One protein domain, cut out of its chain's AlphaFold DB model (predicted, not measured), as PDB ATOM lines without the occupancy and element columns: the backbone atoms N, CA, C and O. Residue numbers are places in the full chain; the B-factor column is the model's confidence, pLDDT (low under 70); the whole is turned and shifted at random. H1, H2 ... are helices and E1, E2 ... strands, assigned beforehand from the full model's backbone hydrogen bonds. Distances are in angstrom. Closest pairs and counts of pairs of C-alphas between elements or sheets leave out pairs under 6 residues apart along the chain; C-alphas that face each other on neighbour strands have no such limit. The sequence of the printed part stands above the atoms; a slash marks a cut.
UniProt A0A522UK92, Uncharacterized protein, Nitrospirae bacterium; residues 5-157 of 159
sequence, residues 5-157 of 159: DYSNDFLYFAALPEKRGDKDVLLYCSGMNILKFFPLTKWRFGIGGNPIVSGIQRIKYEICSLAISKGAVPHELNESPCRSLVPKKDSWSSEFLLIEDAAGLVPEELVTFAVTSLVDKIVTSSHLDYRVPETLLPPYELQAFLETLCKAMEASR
ATOM      1  N   ASP A   5      -8.773  11.787  18.595       93.44
ATOM      2  CA  ASP A   5      -8.360  10.458  18.169       93.44
ATOM      3  C   ASP A   5      -9.588   9.552  18.028       93.44
ATOM      4  O   ASP A   5     -10.503   9.577  18.849       93.44
ATOM      5  N   TYR A   6      -9.618   8.793  16.937       94.44
ATOM      6  CA  TYR A   6     -10.706   7.904  16.565       94.44
ATOM      7  C   TYR A   6     -10.109   6.618  16.004       94.44
ATOM      8  O   TYR A   6      -9.450   6.641  14.963       94.44
ATOM      9  N   SER A   7     -10.302   5.486  16.676       93.69
ATOM     10  CA  SER A   7      -9.686   4.229  16.250       93.69
ATOM     11  C   SER A   7     -10.495   2.996  16.625       93.69
ATOM     12  O   SER A   7     -11.191   2.957  17.639       93.69
ATOM     13  N   ASN A   8     -10.381   1.976  15.782       93.50
ATOM     14  CA  ASN A   8     -10.860   0.621  16.009       93.50
ATOM     15  C   ASN A   8      -9.957  -0.378  15.258       93.50
ATOM     16  O   ASN A   8      -8.916  -0.001  14.716       93.50
ATOM     17  N   ASP A   9     -10.344  -1.653  15.204       92.38
ATOM     18  CA  ASP A   9      -9.522  -2.690  14.562       92.38
ATOM     19  C   ASP A   9      -9.361  -2.519  13.040       92.38
ATOM     20  O   ASP A   9      -8.437  -3.081  12.448       92.38
ATOM     21  N   PHE A  10     -10.259  -1.770  12.394       91.75
ATOM     22  CA  PHE A  10     -10.255  -1.546  10.950       91.75
ATOM     23  C   PHE A  10      -9.469  -0.302  10.557       91.75
ATOM     24  O   PHE A  10      -8.791  -0.311   9.531       91.75
ATOM     25  N   LEU A  11      -9.583   0.779  11.322       93.12
ATOM     26  CA  LEU A  11      -9.032   2.076  10.951       93.12
ATOM     27  C   LEU A  11      -8.625   2.903  12.170       93.12
ATOM     28  O   LEU A  11      -9.142   2.721  13.271       93.12
ATOM     29  N   TYR A  12      -7.716   3.848  11.956       93.56
ATOM     30  CA  TYR A  12      -7.433   4.912  12.909       93.56
ATOM     31  C   TYR A  12      -7.314   6.250  12.182       93.56
ATOM     32  O   TYR A  12      -6.782   6.327  11.076       93.56
ATOM     33  N   PHE A  13      -7.788   7.306  12.830       95.00
ATOM     34  CA  PHE A  13      -7.668   8.694  12.414       95.00
ATOM     35  C   PHE A  13      -7.388   9.544  13.644       95.00
ATOM     36  O   PHE A  13      -8.032   9.392  14.680       95.00
ATOM     37  N   ALA A  14      -6.420  10.442  13.544       94.69
ATOM     38  CA  ALA A  14      -6.094  11.353  14.620       94.69
ATOM     39  C   ALA A  14      -5.633  12.696  14.075       94.69
ATOM     40  O   ALA A  14      -4.926  12.776  13.071       94.69
ATOM     41  N   ALA A  15      -6.015  13.741  14.790       95.31
ATOM     42  CA  ALA A  15      -5.587  15.105  14.570       95.31
ATOM     43  C   ALA A  15      -5.013  15.616  15.900       95.31
ATOM     44  O   ALA A  15      -5.731  15.808  16.887       95.31
ATOM     45  N   LEU A  16      -3.689  15.754  15.937       93.25
ATOM     46  CA  LEU A  16      -2.893  16.032  17.126       93.25
ATOM     47  C   LEU A  16      -2.286  17.437  17.017       93.25
ATOM     48  O   LEU A  16      -1.368  17.652  16.225       93.25
ATOM     49  N   PRO A  17      -2.800  18.410  17.779       92.38
ATOM     50  CA  PRO A  17      -2.220  19.742  17.837       92.38
ATOM     51  C   PRO A  17      -0.804  19.693  18.402       92.38
ATOM     52  O   PRO A  17      -0.584  19.126  19.473       92.38
ATOM     53  N   GLU A  18       0.128  20.345  17.720       87.25
ATOM     54  CA  GLU A  18       1.494  20.565  18.176       87.25
ATOM     55  C   GLU A  18       1.822  22.058  18.170       87.25
ATOM     56  O   GLU A  18       1.278  22.839  17.391       87.25
ATOM     57  N   LYS A  19       2.756  22.455  19.037       79.75
ATOM     58  CA  LYS A  19       3.383  23.775  18.961       79.75
ATOM     59  C   LYS A  19       4.772  23.632  18.365       79.75
ATOM     60  O   LYS A  19       5.598  22.901  18.912       79.75
ATOM     61  N   ARG A  20       5.049  24.361  17.285       82.00
ATOM     62  CA  ARG A  20       6.402  24.512  16.734       82.00
ATOM     63  C   ARG A  20       6.770  25.990  16.742       82.00
ATOM     64  O   ARG A  20       6.429  26.730  15.822       82.00
ATOM     65  N   GLY A  21       7.431  26.414  17.819       80.81
ATOM     66  CA  GLY A  21       7.641  27.835  18.104       80.81
ATOM     67  C   GLY A  21       6.302  28.549  18.296       80.81
ATOM     68  O   GLY A  21       5.465  28.081  19.070       80.81
ATOM     69  N   ASP A  22       6.097  29.629  17.543       78.19
ATOM     70  CA  ASP A  22       4.878  30.449  17.582       78.19
ATOM     71  C   ASP A  22       3.794  29.997  16.588       78.19
ATOM     72  O   ASP A  22       2.744  30.628  16.492       78.19
ATOM     73  N   LYS A  23       4.027  28.912  15.837       81.88
ATOM     74  CA  LYS A  23       3.065  28.401  14.857       81.88
ATOM     75  C   LYS A  23       2.139  27.350  15.463       81.88
ATOM     76  O   LYS A  23       2.599  26.395  16.102       81.88
ATOM     77  N   ASP A  24       0.848  27.492  15.173       88.00
ATOM     78  CA  ASP A  24      -0.149  26.446  15.385       88.00
ATOM     79  C   ASP A  24      -0.011  25.386  14.292       88.00
ATOM     80  O   ASP A  24      -0.262  25.638  13.110       88.00
ATOM     81  N   VAL A  25       0.406  24.191  14.700       93.44
ATOM     82  CA  VAL A  25       0.641  23.062  13.807       93.44
ATOM     83  C   VAL A  25      -0.288  21.917  14.190       93.44
ATOM     84  O   VAL A  25      -0.621  21.716  15.359       93.44
ATOM     85  N   LEU A  26      -0.723  21.149  13.200       94.38
ATOM     86  CA  LEU A  26      -1.546  19.969  13.397       94.38
ATOM     87  C   LEU A  26      -0.899  18.772  12.707       94.38
ATOM     88  O   LEU A  26      -0.710  18.771  11.494       94.38
ATOM     89  N   LEU A  27      -0.589  17.731  13.473       94.25
ATOM     90  CA  LEU A  27      -0.260  16.430  12.909       94.25
ATOM     91  C   LEU A  27      -1.548  15.673  12.616       94.25
ATOM     92  O   LEU A  27      -2.331  15.392  13.524       94.25
ATOM     93  N   TYR A  28      -1.750  15.318  11.357       94.75
ATOM     94  CA  TYR A  28      -2.836  14.446  10.942       94.75
ATOM     95  C   TYR A  28      -2.288  13.064  10.599       94.75
ATOM     96  O   TYR A  28      -1.335  12.915   9.833       94.75
ATOM     97  N   CYS A  29      -2.907  12.044  11.178       93.75
ATOM     98  CA  CYS A  29      -2.490  10.661  11.056       93.75
ATOM     99  C   CYS A  29      -3.692   9.801  10.722       93.75
ATOM    100  O   CYS A  29      -4.706   9.852  11.413       93.75
ATOM    101  N   SER A  30      -3.557   8.970   9.698       93.62
ATOM    102  CA  SER A  30      -4.599   8.030   9.308       93.62
ATOM    103  C   SER A  30      -4.009   6.671   8.979       93.62
ATOM    104  O   SER A  30      -2.832   6.562   8.618       93.62
ATOM    105  N   GLY A  31      -4.816   5.629   9.130       91.56
ATOM    106  CA  GLY A  31      -4.444   4.291   8.716       91.56
ATOM    107  C   GLY A  31      -5.620   3.341   8.615       91.56
ATOM    108  O   GLY A  31      -6.634   3.493   9.294       91.56
ATOM    109  N   MET A  32      -5.457   2.339   7.759       90.31
ATOM    110  CA  MET A  32      -6.430   1.281   7.521       90.31
ATOM    111  C   MET A  32      -5.760  -0.088   7.581       90.31
ATOM    112  O   MET A  32      -4.702  -0.306   6.987       90.31
ATOM    113  N   ASN A  33      -6.409  -1.026   8.259       90.00
ATOM    114  CA  ASN A  33      -5.976  -2.407   8.367       90.00
ATOM    115  C   ASN A  33      -6.378  -3.182   7.107       90.00
ATOM    116  O   ASN A  33      -7.532  -3.575   6.922       90.00
ATOM    117  N   ILE A  34      -5.405  -3.416   6.230       85.38
ATOM    118  CA  ILE A  34      -5.621  -4.033   4.917       85.38
ATOM    119  C   ILE A  34      -6.215  -5.440   5.068       85.38
ATOM    120  O   ILE A  34      -7.093  -5.827   4.297       85.38
ATOM    121  N   LEU A  35      -5.761  -6.200   6.073       85.69
ATOM    122  CA  LEU A  35      -6.202  -7.577   6.295       85.69
ATOM    123  C   LEU A  35      -7.654  -7.638   6.775       85.69
ATOM    124  O   LEU A  35      -8.412  -8.492   6.320       85.69
ATOM    125  N   LYS A  36      -8.073  -6.711   7.640       88.81
ATOM    126  CA  LYS A  36      -9.463  -6.640   8.124       88.81
ATOM    127  C   LYS A  36     -10.437  -6.239   7.023       88.81
ATOM    128  O   LYS A  36     -11.551  -6.754   6.975       88.81
ATOM    129  N   PHE A  37     -10.002  -5.384   6.101       87.06
ATOM    130  CA  PHE A  37     -10.795  -5.014   4.929       87.06
ATOM    131  C   PHE A  37     -10.714  -6.014   3.772       87.06
ATOM    132  O   PHE A  37     -11.404  -5.853   2.762       87.06
ATOM    133  N   PHE A  38      -9.903  -7.064   3.895       83.00
ATOM    134  CA  PHE A  38      -9.715  -8.049   2.839       83.00
ATOM    135  C   PHE A  38     -11.020  -8.681   2.329       83.00
ATOM    136  O   PHE A  38     -11.171  -8.773   1.110       83.00
ATOM    137  N   PRO A  39     -12.022  -9.030   3.163       85.75
ATOM    138  CA  PRO A  39     -13.304  -9.537   2.667       85.75
ATOM    139  C   PRO A  39     -13.975  -8.618   1.631       85.75
ATOM    140  O   PRO A  39     -14.529  -9.107   0.638       85.75
ATOM    141  N   LEU A  40     -13.841  -7.296   1.793       79.75
ATOM    142  CA  LEU A  40     -14.384  -6.290   0.874       79.75
ATOM    143  C   LEU A  40     -13.576  -6.158  -0.426       79.75
ATOM    144  O   LEU A  40     -14.141  -5.785  -1.452       79.75
ATOM    145  N   THR A  41     -12.283  -6.494  -0.416       73.06
ATOM    146  CA  THR A  41     -11.353  -6.181  -1.520       73.06
ATOM    147  C   THR A  41     -10.855  -7.387  -2.310       73.06
ATOM    148  O   THR A  41     -10.541  -7.235  -3.489       73.06
ATOM    149  N   LYS A  42     -10.827  -8.582  -1.698       65.62
ATOM    150  CA  LYS A  42     -10.039  -9.767  -2.102       65.62
ATOM    151  C   LYS A  42     -10.187 -10.257  -3.551       65.62
ATOM    152  O   LYS A  42      -9.324 -10.998  -3.996       65.62
ATOM    153  N   TRP A  43     -11.206  -9.863  -4.313       54.72
ATOM    154  CA  TRP A  43     -11.414 -10.398  -5.672       54.72
ATOM    155  C   TRP A  43     -11.983  -9.405  -6.688       54.72
ATOM    156  O   TRP A  43     -12.286  -9.789  -7.812       54.72
ATOM    157  N   ARG A  44     -12.149  -8.134  -6.310       59.41
ATOM    158  CA  ARG A  44     -12.720  -7.107  -7.201       59.41
ATOM    159  C   ARG A  44     -11.676  -6.189  -7.823       59.41
ATOM    160  O   ARG A  44     -11.972  -5.502  -8.791       59.41
ATOM    161  N   PHE A  45     -10.463  -6.177  -7.280       57.28
ATOM    162  CA  PHE A  45      -9.483  -5.155  -7.602       57.28
ATOM    163  C   PHE A  45      -8.086  -5.769  -7.713       57.28
ATOM    164  O   PHE A  45      -7.654  -6.495  -6.820       57.28
ATOM    165  N   GLY A  46      -7.380  -5.486  -8.812       54.16
ATOM    166  CA  GLY A  46      -5.959  -5.825  -8.948       54.16
ATOM    167  C   GLY A  46      -5.092  -5.057  -7.941       54.16
ATOM    168  O   GLY A  46      -5.582  -4.179  -7.232       54.16
ATOM    169  N   ILE A  47      -3.786  -5.346  -7.911       48.09
ATOM    170  CA  ILE A  47      -2.813  -4.769  -6.955       48.09
ATOM    171  C   ILE A  47      -2.881  -3.223  -6.894       48.09
ATOM    172  O   ILE A  47      -2.691  -2.654  -5.825       48.09
ATOM    173  N   GLY A  48      -3.226  -2.547  -8.000       50.50
ATOM    174  CA  GLY A  48      -3.382  -1.085  -8.072       50.50
ATOM    175  C   GLY A  48      -4.815  -0.536  -7.965       50.50
ATOM    176  O   GLY A  48      -4.992   0.675  -8.017       50.50
ATOM    177  N   GLY A  49      -5.842  -1.383  -7.844       57.59
ATOM    178  CA  GLY A  49      -7.253  -0.962  -7.824       57.59
ATOM    179  C   GLY A  49      -7.913  -1.026  -6.449       57.59
ATOM    180  O   GLY A  49      -9.114  -0.807  -6.348       57.59
ATOM    181  N   ASN A  50      -7.175  -1.418  -5.408       68.56
ATOM    182  CA  ASN A  50      -7.757  -1.704  -4.103       68.56
ATOM    183  C   ASN A  50      -8.418  -0.427  -3.521       68.56
ATOM    184  O   ASN A  50      -7.700   0.535  -3.227       68.56
ATOM    185  N   PRO A  51      -9.754  -0.398  -3.326       70.38
ATOM    186  CA  PRO A  51     -10.495   0.785  -2.879       70.38
ATOM    187  C   PRO A  51     -10.117   1.214  -1.460       70.38
ATOM    188  O   PRO A  51     -10.387   2.337  -1.064       70.38
ATOM    189  N   ILE A  52      -9.465   0.335  -0.698       75.06
ATOM    190  CA  ILE A  52      -8.990   0.612   0.658       75.06
ATOM    191  C   ILE A  52      -7.685   1.405   0.614       75.06
ATOM    192  O   ILE A  52      -7.567   2.434   1.268       75.06
ATOM    193  N   VAL A  53      -6.729   0.975  -0.217       73.94
ATOM    194  CA  VAL A  53      -5.437   1.667  -0.379       73.94
ATOM    195  C   VAL A  53      -5.615   2.980  -1.142       73.94
ATOM    196  O   VAL A  53      -5.128   4.024  -0.721       73.94
ATOM    197  N   SER A  54      -6.374   2.966  -2.238       80.44
ATOM    198  CA  SER A  54      -6.723   4.207  -2.943       80.44
ATOM    199  C   SER A  54      -7.654   5.099  -2.113       80.44
ATOM    200  O   SER A  54      -7.591   6.322  -2.220       80.44
ATOM    201  N   GLY A  55      -8.479   4.503  -1.244       84.62
ATOM    202  CA  GLY A  55      -9.365   5.208  -0.325       84.62
ATOM    203  C   GLY A  55      -8.598   6.096   0.643       84.62
ATOM    204  O   GLY A  55      -8.863   7.294   0.689       84.62
ATOM    205  N   ILE A  56      -7.608   5.555   1.360       88.44
ATOM    206  CA  ILE A  56      -6.828   6.357   2.315       88.44
ATOM    207  C   ILE A  56      -6.024   7.471   1.625       88.44
ATOM    208  O   ILE A  56      -6.029   8.608   2.096       88.44
ATOM    209  N   GLN A  57      -5.427   7.193   0.462       88.88
ATOM    210  CA  GLN A  57      -4.721   8.205  -0.334       88.88
ATOM    211  C   GLN A  57      -5.659   9.320  -0.800       88.88
ATOM    212  O   GLN A  57      -5.321  10.500  -0.729       88.88
ATOM    213  N   ARG A  58      -6.871   8.967  -1.237       91.00
ATOM    214  CA  ARG A  58      -7.883   9.947  -1.630       91.00
ATOM    215  C   ARG A  58      -8.338  10.797  -0.448       91.00
ATOM    216  O   ARG A  58      -8.444  12.010  -0.598       91.00
ATOM    217  N   ILE A  59      -8.548  10.190   0.721       93.62
ATOM    218  CA  ILE A  59      -8.884  10.926   1.946       93.62
ATOM    219  C   ILE A  59      -7.762  11.891   2.324       93.62
ATOM    220  O   ILE A  59      -8.055  13.036   2.650       93.62
ATOM    221  N   LYS A  60      -6.486  11.497   2.204       94.31
ATOM    222  CA  LYS A  60      -5.360  12.428   2.386       94.31
ATOM    223  C   LYS A  60      -5.502  13.658   1.485       94.31
ATOM    224  O   LYS A  60      -5.403  14.777   1.979       94.31
ATOM    225  N   TYR A  61      -5.769  13.475   0.191       94.75
ATOM    226  CA  TYR A  61      -5.934  14.607  -0.730       94.75
ATOM    227  C   TYR A  61      -7.159  15.471  -0.409       94.75
ATOM    228  O   TYR A  61      -7.075  16.696  -0.491       94.75
ATOM    229  N   GLU A  62      -8.274  14.862  -0.005       95.44
ATOM    230  CA  GLU A  62      -9.472  15.585   0.443       95.44
ATOM    231  C   GLU A  62      -9.180  16.409   1.712       95.44
ATOM    232  O   GLU A  62      -9.581  17.569   1.797       95.44
ATOM    233  N   ILE A  63      -8.389  15.874   2.650       96.06
ATOM    234  CA  ILE A  63      -7.904  16.600   3.832       96.06
ATOM    235  C   ILE A  63      -6.967  17.747   3.461       96.06
ATOM    236  O   ILE A  63      -7.134  18.847   3.984       96.06
ATOM    237  N   CYS A  64      -6.024  17.540   2.539       96.50
ATOM    238  CA  CYS A  64      -5.175  18.622   2.042       96.50
ATOM    239  C   CYS A  64      -6.016  19.740   1.414       96.50
ATOM    240  O   CYS A  64      -5.796  20.913   1.705       96.50
ATOM    241  N   SER A  65      -7.009  19.387   0.592       96.38
ATOM    242  CA  SER A  65      -7.912  20.356  -0.034       96.38
ATOM    243  C   SER A  65      -8.718  21.142   1.005       96.38
ATOM    244  O   SER A  65      -8.774  22.371   0.931       96.38
ATOM    245  N   LEU A  66      -9.270  20.460   2.014       95.06
ATOM    246  CA  LEU A  66      -9.983  21.095   3.121       95.06
ATOM    247  C   LEU A  66      -9.065  22.030   3.923       95.06
ATOM    248  O   LEU A  66      -9.454  23.160   4.216       95.06
ATOM    249  N   ALA A  67      -7.842  21.598   4.234       95.31
ATOM    250  CA  ALA A  67      -6.858  22.408   4.947       95.31
ATOM    251  C   ALA A  67      -6.509  23.690   4.175       95.31
ATOM    252  O   ALA A  67      -6.619  24.787   4.724       95.31
ATOM    253  N   ILE A  68      -6.199  23.563   2.882       96.44
ATOM    254  CA  ILE A  68      -5.896  24.695   1.995       96.44
ATOM    255  C   ILE A  68      -7.084  25.662   1.916       96.44
ATOM    256  O   ILE A  68      -6.896  26.874   1.998       96.44
ATOM    257  N   SER A  69      -8.318  25.149   1.827       95.31
ATOM    258  CA  SER A  69      -9.525  25.994   1.794       95.31
ATOM    259  C   SER A  69      -9.717  26.836   3.063       95.31
ATOM    260  O   SER A  69     -10.361  27.882   3.019       95.31
ATOM    261  N   LYS A  70      -9.129  26.397   4.182       94.31
ATOM    262  CA  LYS A  70      -9.129  27.088   5.476       94.31
ATOM    263  C   LYS A  70      -7.844  27.899   5.724       94.31
ATOM    264  O   LYS A  70      -7.643  28.379   6.835       94.31
ATOM    265  N   GLY A  71      -6.997  28.074   4.704       94.00
ATOM    266  CA  GLY A  71      -5.771  28.876   4.769       94.00
ATOM    267  C   GLY A  71      -4.559  28.166   5.379       94.00
ATOM    268  O   GLY A  71      -3.558  28.824   5.639       94.00
ATOM    269  N   ALA A  72      -4.641  26.853   5.604       95.69
ATOM    270  CA  ALA A  72      -3.553  26.058   6.165       95.69
ATOM    271  C   ALA A  72      -2.638  25.473   5.071       95.69
ATOM    272  O   ALA A  72      -3.029  25.353   3.907       95.69
ATOM    273  N   VAL A  73      -1.427  25.054   5.454       96.19
ATOM    274  CA  VAL A  73      -0.408  24.519   4.534       96.19
ATOM    275  C   VAL A  73      -0.065  23.068   4.903       96.19
ATOM    276  O   VAL A  73       0.667  22.838   5.868       96.19
ATOM    277  N   PRO A  74      -0.599  22.064   4.179       96.31
ATOM    278  CA  PRO A  74      -0.298  20.659   4.430       96.31
ATOM    279  C   PRO A  74       1.032  20.232   3.790       96.31
ATOM    280  O   PRO A  74       1.307  20.536   2.631       96.31
ATOM    281  N   HIS A  75       1.808  19.438   4.522       94.75
ATOM    282  CA  HIS A  75       3.053  18.810   4.087       94.75
ATOM    283  C   HIS A  75       2.990  17.307   4.348       94.75
ATOM    284  O   HIS A  75       2.577  16.876   5.426       94.75
ATOM    285  N   GLU A  76       3.418  16.500   3.383       93.00
ATOM    286  CA  GLU A  76       3.501  15.051   3.572       93.00
ATOM    287  C   GLU A  76       4.666  14.680   4.494       93.00
ATOM    288  O   GLU A  76       5.749  15.266   4.433       93.00
ATOM    289  N   LEU A  77       4.443  13.681   5.348       90.00
ATOM    290  CA  LEU A  77       5.479  13.116   6.203       90.00
ATOM    291  C   LEU A  77       5.786  11.681   5.772       90.00
ATOM    292  O   LEU A  77       4.899  10.833   5.719       90.00
ATOM    293  N   ASN A  78       7.066  11.405   5.523       78.06
ATOM    294  CA  ASN A  78       7.546  10.063   5.169       78.06
ATOM    295  C   ASN A  78       7.739   9.159   6.395       78.06
ATOM    296  O   ASN A  78       7.781   7.936   6.284       78.06
ATOM    297  N   GLU A  79       7.882   9.760   7.574       79.44
ATOM    298  CA  GLU A  79       7.996   9.042   8.837       79.44
ATOM    299  C   GLU A  79       6.642   8.992   9.540       79.44
ATOM    300  O   GLU A  79       5.776   9.826   9.297       79.44
ATOM    301  N   SER A  80       6.453   8.006  10.420       76.62
ATOM    302  CA  SER A  80       5.224   7.857  11.199       76.62
ATOM    303  C   SER A  80       5.349   8.619  12.524       76.62
ATOM    304  O   SER A  80       5.885   8.059  13.487       76.62
ATOM    305  N   PRO A  81       4.857   9.870  12.631       76.81
ATOM    306  CA  PRO A  81       4.880  10.609  13.895       76.81
ATOM    307  C   PRO A  81       3.908  10.011  14.926       76.81
ATOM    308  O   PRO A  81       4.031  10.247  16.122       76.81
ATOM    309  N   CYS A  82       2.962   9.184  14.471       76.31
ATOM    310  CA  CYS A  82       1.878   8.610  15.263       76.31
ATOM    311  C   CYS A  82       2.057   7.115  15.563       76.31
ATOM    312  O   CYS A  82       1.071   6.397  15.714       76.31
ATOM    313  N   ARG A  83       3.299   6.617  15.672       69.69
ATOM    314  CA  ARG A  83       3.579   5.186  15.932       69.69
ATOM    315  C   ARG A  83       2.867   4.619  17.163       69.69
ATOM    316  O   ARG A  83       2.571   3.431  17.183       69.69
ATOM    317  N   SER A  84       2.598   5.438  18.181       70.81
ATOM    318  CA  SER A  84       1.864   5.020  19.383       70.81
ATOM    319  C   SER A  84       0.365   4.799  19.150       70.81
ATOM    320  O   SER A  84      -0.265   4.128  19.962       70.81
ATOM    321  N   LEU A  85      -0.195   5.342  18.063       69.44
ATOM    322  CA  LEU A  85      -1.610   5.221  17.704       69.44
ATOM    323  C   LEU A  85      -1.896   4.022  16.801       69.44
ATOM    324  O   LEU A  85      -3.039   3.579  16.733       69.44
ATOM    325  N   VAL A  86      -0.877   3.499  16.116       68.62
ATOM    326  CA  VAL A  86      -1.027   2.331  15.245       68.62
ATOM    327  C   VAL A  86      -1.173   1.083  16.118       68.62
ATOM    328  O   VAL A  86      -0.263   0.780  16.904       68.62
ATOM    329  N   PRO A  87      -2.270   0.316  16.000       67.88
ATOM    330  CA  PRO A  87      -2.367  -0.978  16.660       67.88
ATOM    331  C   PRO A  87      -1.184  -1.869  16.253       67.88
ATOM    332  O   PRO A  87      -0.884  -2.030  15.075       67.88
ATOM    333  N   LYS A  88      -0.479  -2.457  17.230       64.38
ATOM    334  CA  LYS A  88       0.809  -3.161  17.016       64.38
ATOM    335  C   LYS A  88       0.724  -4.447  16.176       64.38
ATOM    336  O   LYS A  88       1.742  -5.106  15.978       64.38
ATOM    337  N   LYS A  89      -0.473  -4.853  15.759       62.91
ATOM    338  CA  LYS A  89      -0.741  -6.092  15.026       62.91
ATOM    339  C   LYS A  89      -1.314  -5.742  13.651       62.91
ATOM    340  O   LYS A  89      -1.987  -4.723  13.524       62.91
ATOM    341  N   ASP A  90      -1.078  -6.617  12.679       74.50
ATOM    342  CA  ASP A  90      -1.586  -6.562  11.299       74.50
ATOM    343  C   ASP A  90      -0.870  -5.591  10.339       74.50
ATOM    344  O   ASP A  90       0.047  -4.854  10.700       74.50
ATOM    345  N   SER A  91      -1.260  -5.658   9.061       83.06
ATOM    346  CA  SER A  91      -0.729  -4.827   7.979       83.06
ATOM    347  C   SER A  91      -1.572  -3.565   7.809       83.06
ATOM    348  O   SER A  91      -2.710  -3.625   7.335       83.06
ATOM    349  N   TRP A  92      -0.987  -2.424   8.163       86.75
ATOM    350  CA  TRP A  92      -1.611  -1.108   8.056       86.75
ATOM    351  C   TRP A  92      -1.089  -0.347   6.838       86.75
ATOM    352  O   TRP A  92       0.119  -0.266   6.620       86.75
ATOM    353  N   SER A  93      -2.004   0.221   6.055       87.06
ATOM    354  CA  SER A  93      -1.699   1.285   5.095       87.06
ATOM    355  C   SER A  93      -1.949   2.610   5.797       87.06
ATOM    356  O   SER A  93      -3.056   2.819   6.291       87.06
ATOM    357  N   SER A  94      -0.933   3.463   5.880       89.00
ATOM    358  CA  SER A  94      -0.962   4.680   6.692       89.00
ATOM    359  C   SER A  94      -0.531   5.899   5.893       89.00
ATOM    360  O   SER A  94       0.378   5.809   5.075       89.00
ATOM    361  N   GLU A  95      -1.144   7.040   6.194       91.81
ATOM    362  CA  GLU A  95      -0.825   8.342   5.604       91.81
ATOM    363  C   GLU A  95      -0.669   9.383   6.723       91.81
ATOM    364  O   GLU A  95      -1.439   9.390   7.696       91.81
ATOM    365  N   PHE A  96       0.325  10.265   6.581       93.12
ATOM    366  CA  PHE A  96       0.706  11.250   7.594       93.12
ATOM    367  C   PHE A  96       0.893  12.634   6.971       93.12
ATOM    368  O   PHE A  96       1.553  12.778   5.941       93.12
ATOM    369  N   LEU A  97       0.343  13.654   7.628       95.06
ATOM    370  CA  LEU A  97       0.474  15.052   7.231       95.06
ATOM    371  C   LEU A  97       0.916  15.911   8.420       95.06
ATOM    372  O   LEU A  97       0.437  15.743   9.542       95.06
ATOM    373  N   LEU A  98       1.784  16.876   8.141       94.69
ATOM    374  CA  LEU A  98       2.036  18.041   8.979       94.69
ATOM    375  C   LEU A  98       1.270  19.216   8.381       94.69
ATOM    376  O   LEU A  98       1.531  19.592   7.246       94.69
ATOM    377  N   ILE A  99       0.342  19.804   9.119       95.31
ATOM    378  CA  ILE A  99      -0.448  20.935   8.640       95.31
ATOM    379  C   ILE A  99      -0.027  22.176   9.420       95.31
ATOM    380  O   ILE A  99      -0.256  22.267  10.627       95.31
ATOM    381  N   GLU A 100       0.629  23.109   8.738       95.00
ATOM    382  CA  GLU A 100       0.999  24.417   9.282       95.00
ATOM    383  C   GLU A 100      -0.153  25.416   9.128       95.00
ATOM    384  O   GLU A 100      -1.065  25.205   8.325       95.00
ATOM    385  N   ASP A 101      -0.118  26.495   9.910       92.75
ATOM    386  CA  ASP A 101      -1.152  27.538   9.940       92.75
ATOM    387  C   ASP A 101      -2.555  26.961  10.231       92.75
ATOM    388  O   ASP A 101      -3.582  27.380   9.699       92.75
ATOM    389  N   ALA A 102      -2.600  25.971  11.130       91.75
ATOM    390  CA  ALA A 102      -3.777  25.153  11.420       91.75
ATOM    391  C   ALA A 102      -4.801  25.819  12.361       91.75
ATOM    392  O   ALA A 102      -5.712  25.148  12.847       91.75
ATOM    393  N   ALA A 103      -4.685  27.121  12.637       87.75
ATOM    394  CA  ALA A 103      -5.542  27.828  13.595       87.75
ATOM    395  C   ALA A 103      -7.039  27.794  13.217       87.75
ATOM    396  O   ALA A 103      -7.898  27.787  14.097       87.75
ATOM    397  N   GLY A 104      -7.356  27.734  11.918       87.06
ATOM    398  CA  GLY A 104      -8.727  27.596  11.406       87.06
ATOM    399  C   GLY A 104      -9.257  26.156  11.368       87.06
ATOM    400  O   GLY A 104     -10.406  25.930  10.978       87.06
ATOM    401  N   LEU A 105      -8.437  25.168  11.735       92.62
ATOM    402  CA  LEU A 105      -8.813  23.760  11.707       92.62
ATOM    403  C   LEU A 105      -9.360  23.309  13.057       92.62
ATOM    404  O   LEU A 105      -8.820  23.608  14.119       92.62
ATOM    405  N   VAL A 106     -10.427  22.518  12.994       94.19
ATOM    406  CA  VAL A 106     -11.001  21.844  14.155       94.19
ATOM    407  C   VAL A 106     -10.682  20.352  14.016       94.19
ATOM    408  O   VAL A 106     -11.162  19.724  13.073       94.19
ATOM    409  N   PRO A 107      -9.871  19.761  14.915       94.62
ATOM    410  CA  PRO A 107      -9.438  18.364  14.819       94.62
ATOM    411  C   PRO A 107     -10.584  17.361  14.698       94.62
ATOM    412  O   PRO A 107     -10.502  16.420  13.915       94.62
ATOM    413  N   GLU A 108     -11.662  17.589  15.445       95.12
ATOM    414  CA  GLU A 108     -12.864  16.757  15.410       95.12
ATOM    415  C   GLU A 108     -13.583  16.834  14.060       95.12
ATOM    416  O   GLU A 108     -13.941  15.792  13.518       95.12
ATOM    417  N   GLU A 109     -13.735  18.025  13.469       94.12
ATOM    418  CA  GLU A 109     -14.321  18.179  12.127       94.12
ATOM    419  C   GLU A 109     -13.476  17.462  11.073       94.12
ATOM    420  O   GLU A 109     -14.013  16.774  10.208       94.12
ATOM    421  N   LEU A 110     -12.149  17.597  11.170       94.81
ATOM    422  CA  LEU A 110     -11.201  17.000  10.236       94.81
ATOM    423  C   LEU A 110     -11.300  15.469  10.246       94.81
ATOM    424  O   LEU A 110     -11.427  14.839   9.197       94.81
ATOM    425  N   VAL A 111     -11.275  14.873  11.441       95.56
ATOM    426  CA  VAL A 111     -11.379  13.420  11.614       95.56
ATOM    427  C   VAL A 111     -12.781  12.922  11.268       95.56
ATOM    428  O   VAL A 111     -12.905  11.905  10.591       95.56
ATOM    429  N   THR A 112     -13.829  13.646  11.667       95.44
ATOM    430  CA  THR A 112     -15.219  13.316  11.318       95.44
ATOM    431  C   THR A 112     -15.395  13.247   9.812       95.44
ATOM    432  O   THR A 112     -15.844  12.223   9.305       95.44
ATOM    433  N   PHE A 113     -14.973  14.292   9.097       94.56
ATOM    434  CA  PHE A 113     -15.025  14.340   7.642       94.56
ATOM    435  C   PHE A 113     -14.249  13.183   7.005       94.56
ATOM    436  O   PHE A 113     -14.767  12.530   6.100       94.56
ATOM    437  N   ALA A 114     -13.032  12.898   7.482       94.75
ATOM    438  CA  ALA A 114     -12.210  11.815   6.951       94.75
ATOM    439  C   ALA A 114     -12.882  10.441   7.107       94.75
ATOM    440  O   ALA A 114     -12.955   9.674   6.146       94.75
ATOM    441  N   VAL A 115     -13.392  10.136   8.304       94.31
ATOM    442  CA  VAL A 115     -14.005   8.836   8.603       94.31
ATOM    443  C   VAL A 115     -15.313   8.661   7.837       94.31
ATOM    444  O   VAL A 115     -15.487   7.634   7.181       94.31
ATOM    445  N   THR A 116     -16.220   9.642   7.861       93.56
ATOM    446  CA  THR A 116     -17.511   9.518   7.165       93.56
ATOM    447  C   THR A 116     -17.319   9.426   5.653       93.56
ATOM    448  O   THR A 116     -17.887   8.538   5.018       93.56
ATOM    449  N   SER A 117     -16.431  10.247   5.082       92.25
ATOM    450  CA  SER A 117     -16.109  10.223   3.650       92.25
ATOM    451  C   SER A 117     -15.461   8.912   3.210       92.25
ATOM    452  O   SER A 117     -15.632   8.494   2.066       92.25
ATOM    453  N   LEU A 118     -14.685   8.265   4.082       91.69
ATOM    454  CA  LEU A 118     -14.096   6.960   3.799       91.69
ATOM    455  C   LEU A 118     -15.157   5.858   3.830       91.69
ATOM    456  O   LEU A 118     -15.216   5.035   2.917       91.69
ATOM    457  N   VAL A 119     -15.993   5.841   4.870       90.69
ATOM    458  CA  VAL A 119     -17.050   4.836   5.043       90.69
ATOM    459  C   VAL A 119     -18.053   4.905   3.896       90.69
ATOM    460  O   VAL A 119     -18.379   3.865   3.327       90.69
ATOM    461  N   ASP A 120     -18.464   6.108   3.494       90.00
ATOM    462  CA  ASP A 120     -19.320   6.337   2.326       90.00
ATOM    463  C   ASP A 120     -18.745   5.695   1.056       90.00
ATOM    464  O   ASP A 120     -19.402   4.889   0.392       90.00
ATOM    465  N   LYS A 121     -17.466   5.961   0.764       87.62
ATOM    466  CA  LYS A 121     -16.769   5.381  -0.392       87.62
ATOM    467  C   LYS A 121     -16.709   3.852  -0.315       87.62
ATOM    468  O   LYS A 121     -16.944   3.184  -1.323       87.62
ATOM    469  N   ILE A 122     -16.424   3.285   0.860       86.19
ATOM    470  CA  ILE A 122     -16.364   1.828   1.065       86.19
ATOM    471  C   ILE A 122     -17.732   1.194   0.810       86.19
ATOM    472  O   ILE A 122     -17.828   0.265   0.005       86.19
ATOM    473  N   VAL A 123     -18.786   1.705   1.448       86.94
ATOM    474  CA  VAL A 123     -20.155   1.188   1.312       86.94
ATOM    475  C   VAL A 123     -20.625   1.315  -0.133       86.94
ATOM    476  O   VAL A 123     -21.042   0.317  -0.720       86.94
ATOM    477  N   THR A 124     -20.439   2.481  -0.754       84.94
ATOM    478  CA  THR A 124     -20.794   2.724  -2.159       84.94
ATOM    479  C   THR A 124     -20.068   1.759  -3.105       84.94
ATOM    480  O   THR A 124     -20.689   1.164  -3.983       84.94
ATOM    481  N   SER A 125     -18.768   1.518  -2.893       80.38
ATOM    482  CA  SER A 125     -17.982   0.574  -3.711       80.38
ATOM    483  C   SER A 125     -18.323  -0.904  -3.463       80.38
ATOM    484  O   SER A 125     -18.014  -1.777  -4.281       80.38
ATOM    485  N   SER A 126     -18.964  -1.215  -2.332       78.69
ATOM    486  CA  SER A 126     -19.364  -2.581  -2.000       78.69
ATOM    487  C   SER A 126     -20.539  -3.064  -2.860       78.69
ATOM    488  O   SER A 126     -20.677  -4.272  -3.064       78.69
ATOM    489  N   HIS A 127     -21.341  -2.152  -3.426       77.81
ATOM    490  CA  HIS A 127     -22.604  -2.460  -4.114       77.81
ATOM    491  C   HIS A 127     -23.577  -3.303  -3.267       77.81
ATOM    492  O   HIS A 127     -24.426  -4.008  -3.809       77.81
ATOM    493  N   LEU A 128     -23.428  -3.275  -1.941       79.38
ATOM    494  CA  LEU A 128     -24.373  -3.875  -1.012       79.38
ATOM    495  C   LEU A 128     -25.454  -2.843  -0.675       79.38
ATOM    496  O   LEU A 128     -25.161  -1.654  -0.573       79.38
ATOM    497  N   ASP A 129     -26.688  -3.302  -0.471       82.25
ATOM    498  CA  ASP A 129     -27.817  -2.450  -0.075       82.25
ATOM    499  C   ASP A 129     -27.733  -2.104   1.422       82.25
ATOM    500  O   ASP A 129     -28.455  -2.638   2.262       82.25
ATOM    501  N   TYR A 130     -26.749  -1.272   1.769       82.94
ATOM    502  CA  TYR A 130     -26.534  -0.743   3.112       82.94
ATOM    503  C   TYR A 130     -26.649   0.774   3.088       82.94
ATOM    504  O   TYR A 130     -26.143   1.444   2.188       82.94
ATOM    505  N   ARG A 131     -27.267   1.328   4.131       83.06
ATOM    506  CA  ARG A 131     -27.272   2.774   4.346       83.06
ATOM    507  C   ARG A 131     -25.920   3.218   4.888       83.06
ATOM    508  O   ARG A 131     -25.414   2.640   5.850       83.06
ATOM    509  N   VAL A 132     -25.365   4.256   4.273       81.88
ATOM    510  CA  VAL A 132     -24.182   4.954   4.777       81.88
ATOM    511  C   VAL A 132     -24.581   5.718   6.043       81.88
ATOM    512  O   VAL A 132     -25.599   6.412   6.018       81.88
ATOM    513  N   PRO A 133     -23.829   5.605   7.150       83.00
ATOM    514  CA  PRO A 133     -24.071   6.436   8.323       83.00
ATOM    515  C   PRO A 133     -23.922   7.924   7.978       83.00
ATOM    516  O   PRO A 133     -22.876   8.344   7.492       83.00
ATOM    517  N   GLU A 134     -24.955   8.725   8.246       81.44
ATOM    518  CA  GLU A 134     -24.942  10.177   7.986       81.44
ATOM    519  C   GLU A 134     -24.044  10.942   8.971       81.44
ATOM    520  O   GLU A 134     -23.581  12.046   8.687       81.44
ATOM    521  N   THR A 135     -23.776  10.344  10.132       89.62
ATOM    522  CA  THR A 135     -22.956  10.916  11.202       89.62
ATOM    523  C   THR A 135     -21.821   9.975  11.580       89.62
ATOM    524  O   THR A 135     -21.895   8.763  11.366       89.62
ATOM    525  N   LEU A 136     -20.781  10.524  12.208       93.31
ATOM    526  CA  LEU A 136     -19.701   9.723  12.771       93.31
ATOM    527  C   LEU A 136     -20.245   8.801  13.868       93.31
ATOM    528  O   LEU A 136     -20.632   9.256  14.943       93.31
ATOM    529  N   LEU A 137     -20.257   7.498  13.595       94.94
ATOM    530  CA  LEU A 137     -20.581   6.488  14.596       94.94
ATOM    531  C   LEU A 137     -19.487   6.433  15.671       94.94
ATOM    532  O   LEU A 137     -18.313   6.637  15.347       94.94
ATOM    533  N   PRO A 138     -19.806   6.076  16.928       95.69
ATOM    534  CA  PRO A 138     -18.797   5.693  17.909       95.69
ATOM    535  C   PRO A 138     -17.871   4.587  17.365       95.69
ATOM    536  O   PRO A 138     -18.335   3.729  16.607       95.69
ATOM    537  N   PRO A 139     -16.583   4.535  17.759       95.00
ATOM    538  CA  PRO A 139     -15.630   3.596  17.164       95.00
ATOM    539  C   PRO A 139     -16.047   2.118  17.208       95.00
ATOM    540  O   PRO A 139     -15.816   1.391  16.239       95.00
ATOM    541  N   TYR A 140     -16.692   1.686  18.299       95.88
ATOM    542  CA  TYR A 140     -17.183   0.313  18.458       95.88
ATOM    543  C   TYR A 140     -18.384   0.011  17.546       95.88
ATOM    544  O   TYR A 140     -18.482  -1.088  17.005       95.88
ATOM    545  N   GLU A 141     -19.272   0.985  17.323       96.25
ATOM    546  CA  GLU A 141     -20.417   0.833  16.416       96.25
ATOM    547  C   GLU A 141     -19.953   0.789  14.968       96.25
ATOM    548  O   GLU A 141     -20.411  -0.057  14.201       96.25
ATOM    549  N   LEU A 142     -18.984   1.638  14.602       95.56
ATOM    550  CA  LEU A 142     -18.391   1.581  13.272       95.56
ATOM    551  C   LEU A 142     -17.679   0.246  13.034       95.56
ATOM    552  O   LEU A 142     -17.793  -0.318  11.948       95.56
ATOM    553  N   GLN A 143     -16.976  -0.286  14.036       95.06
ATOM    554  CA  GLN A 143     -16.369  -1.610  13.924       95.06
ATOM    555  C   GLN A 143     -17.430  -2.682  13.645       95.06
ATOM    556  O   GLN A 143     -17.301  -3.419  12.669       95.06
ATOM    557  N   ALA A 144     -18.502  -2.732  14.441       95.44
ATOM    558  CA  ALA A 144     -19.584  -3.695  14.240       95.44
ATOM    559  C   ALA A 144     -20.253  -3.548  12.858       95.44
ATOM    560  O   ALA A 144     -20.582  -4.546  12.205       95.44
ATOM    561  N   PHE A 145     -20.413  -2.312  12.378       94.19
ATOM    562  CA  PHE A 145     -20.914  -2.020  11.038       94.19
ATOM    563  C   PHE A 145     -19.996  -2.589   9.944       94.19
ATOM    564  O   PHE A 145     -20.463  -3.311   9.061       94.19
ATOM    565  N   LEU A 146     -18.686  -2.337  10.024       93.00
ATOM    566  CA  LEU A 146     -17.707  -2.838   9.053       93.00
ATOM    567  C   LEU A 146     -17.590  -4.368   9.080       93.00
ATOM    568  O   LEU A 146     -17.514  -4.998   8.026       93.00
ATOM    569  N   GLU A 147     -17.651  -4.989  10.260       94.06
ATOM    570  CA  GLU A 147     -17.702  -6.450  10.394       94.06
ATOM    571  C   GLU A 147     -18.951  -7.042   9.729       94.06
ATOM    572  O   GLU A 147     -18.871  -8.073   9.057       94.06
ATOM    573  N   THR A 148     -20.102  -6.384   9.888       92.94
ATOM    574  CA  THR A 148     -21.359  -6.779   9.240       92.94
ATOM    575  C   THR A 148     -21.247  -6.672   7.722       92.94
ATOM    576  O   THR A 148     -21.618  -7.610   7.014       92.94
ATOM    577  N   LEU A 149     -20.659  -5.584   7.217       90.44
ATOM    578  CA  LEU A 149     -20.418  -5.385   5.789       90.44
ATOM    579  C   LEU A 149     -19.492  -6.470   5.215       90.44
ATOM    580  O   LEU A 149     -19.782  -7.038   4.160       90.44
ATOM    581  N   CYS A 150     -18.413  -6.815   5.928       90.12
ATOM    582  CA  CYS A 150     -17.509  -7.906   5.554       90.12
ATOM    583  C   CYS A 150     -18.243  -9.252   5.462       90.12
ATOM    584  O   CYS A 150     -18.142  -9.928   4.439       90.12
ATOM    585  N   LYS A 151     -19.036  -9.611   6.482       90.94
ATOM    586  CA  LYS A 151     -19.825 -10.858   6.493       90.94
ATOM    587  C   LYS A 151     -20.847 -10.901   5.359       90.94
ATOM    588  O   LYS A 151     -21.005 -11.930   4.707       90.94
ATOM    589  N   ALA A 152     -21.534  -9.790   5.096       88.62
ATOM    590  CA  ALA A 152     -22.510  -9.697   4.013       88.62
ATOM    591  C   ALA A 152     -21.852  -9.858   2.636       88.62
ATOM    592  O   ALA A 152     -22.372 -10.576   1.779       88.62
ATOM    593  N   MET A 153     -20.681  -9.246   2.441       85.44
ATOM    594  CA  MET A 153     -19.887  -9.406   1.229       85.44
ATOM    595  C   MET A 153     -19.476 -10.868   1.020       85.44
ATOM    596  O   MET A 153     -19.581 -11.375  -0.094       85.44
ATOM    597  N   GLU A 154     -19.053 -11.571   2.068       85.75
ATOM    598  CA  GLU A 154     -18.729 -13.000   1.991       85.75
ATOM    599  C   GLU A 154     -19.965 -13.859   1.686       85.75
ATOM    600  O   GLU A 154     -19.927 -14.674   0.767       85.75
ATOM    601  N   ALA A 155     -21.088 -13.624   2.371       84.88
ATOM    602  CA  ALA A 155     -22.332 -14.372   2.171       84.88
ATOM    603  C   ALA A 155     -22.963 -14.151   0.785       84.88
ATOM    604  O   ALA A 155     -23.569 -15.064   0.223       84.88
ATOM    605  N   SER A 156     -22.815 -12.955   0.204       79.12
ATOM    606  CA  SER A 156     -23.254 -12.668  -1.170       79.12
ATOM    607  C   SER A 156     -22.528 -13.509  -2.226       79.12
ATOM    608  O   SER A 156     -23.008 -13.609  -3.347       79.12
ATOM    609  N   ARG A 157     -21.394 -14.126  -1.862       69.31
ATOM    610  CA  ARG A 157     -20.542 -14.931  -2.748       69.31
ATOM    611  C   ARG A 157     -20.747 -16.439  -2.602       69.31
ATOM    612  O   ARG A 157     -20.208 -17.191  -3.402       69.31
TER     613      ARG A 157
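AT A GLANCE: This is residues 5 to 157 of the 159 residues of an uncharacterized protein of Nitrospirae bacterium (UniProt A0A522UK92). A twisted sheet of five strands has two long helices, H2 and H3, packed side by side over one face, with the long link of residues 77 to 91 on the side away from them. At one end H4 reaches past the sheet and meets the short H1; the turn between E2 and E3 makes the opposite end. The printed part has 153 residues, with E1, E2, E3, H1, H2, E4, E5, H3 and H4 along the chain; the sheet's order is E1, E2, E3, E5, E4, all antiparallel. The class is mixed, helices and strands. It is compact, with a radius of gyration of the C-alphas of 15.7 A, yet elongated, spanning 56 by 29 by 27 A.

HOW THE PARTS SIT: Start at E1, residues 5 to 7, E2, residues 11 to 20, and E3, residues 23 to 33: a meander, each strand the antiparallel neighbour of the one before. Look for N 6 and O 13 at 2.8 A, and N 14 and O 29 at 2.8 A. After H1, residues 38 to 41, comes H2, residues 51 to 69, at a height over the sheet of 9.0 A. E4, residues 73 to 76, and E5, residues 92 to 100, form a hairpin, with N 75 and O 98 within hydrogen-bond range at 2.7 A; E3 and E5 are antiparallel neighbours, with N 28 and O 97 within hydrogen-bond range at 2.9 A. E3, H1, H2 and E4 make a split strand-helix-strand unit, two strands running the same way with E5 between them, its crossover right-handed. H2 runs along E5, at 6 degrees on the local plane. H3, residues 107 to 126, on the same face, lies over E2 at a height of 10.6 A and touches H2, closest at the C-alphas of Ile 59 and Ala 114, 6.1 A; they run opposite ways at a steep tilt of 36 degrees, only just past shallow. H4, residues 139 to 155, touches H1 with residues 149 to 154 alone, closest at the C-alphas of Pro 39 and Cys 150, 5.4 A. H2 and H4 are apart. In H2, H3 and H4 every O i to N i+4 pair is within hydrogen-bond range; H1 is too short for one.

IN THESE COORDINATES: Find C-alpha 5 at (-8.360, 10.458, 18.169), where E1 begins. E2 runs 27.8 A, E3 32.8 A, H2 25.7 A, E5 25.7 A and H3 28.6 A; H4 runs 24.3 A to C-alpha 155 at (-22.332, -14.372, 2.171).

THE WHOLE: The C-alphas farthest apart, of Asp 22 and Arg 157, are 55.8 A apart. The printed part has no cut. The links E4 to E5 and H3 to H4 are long. pLDDT is under 70 at residues 42 to 50, 83, 85 to 89 and 157.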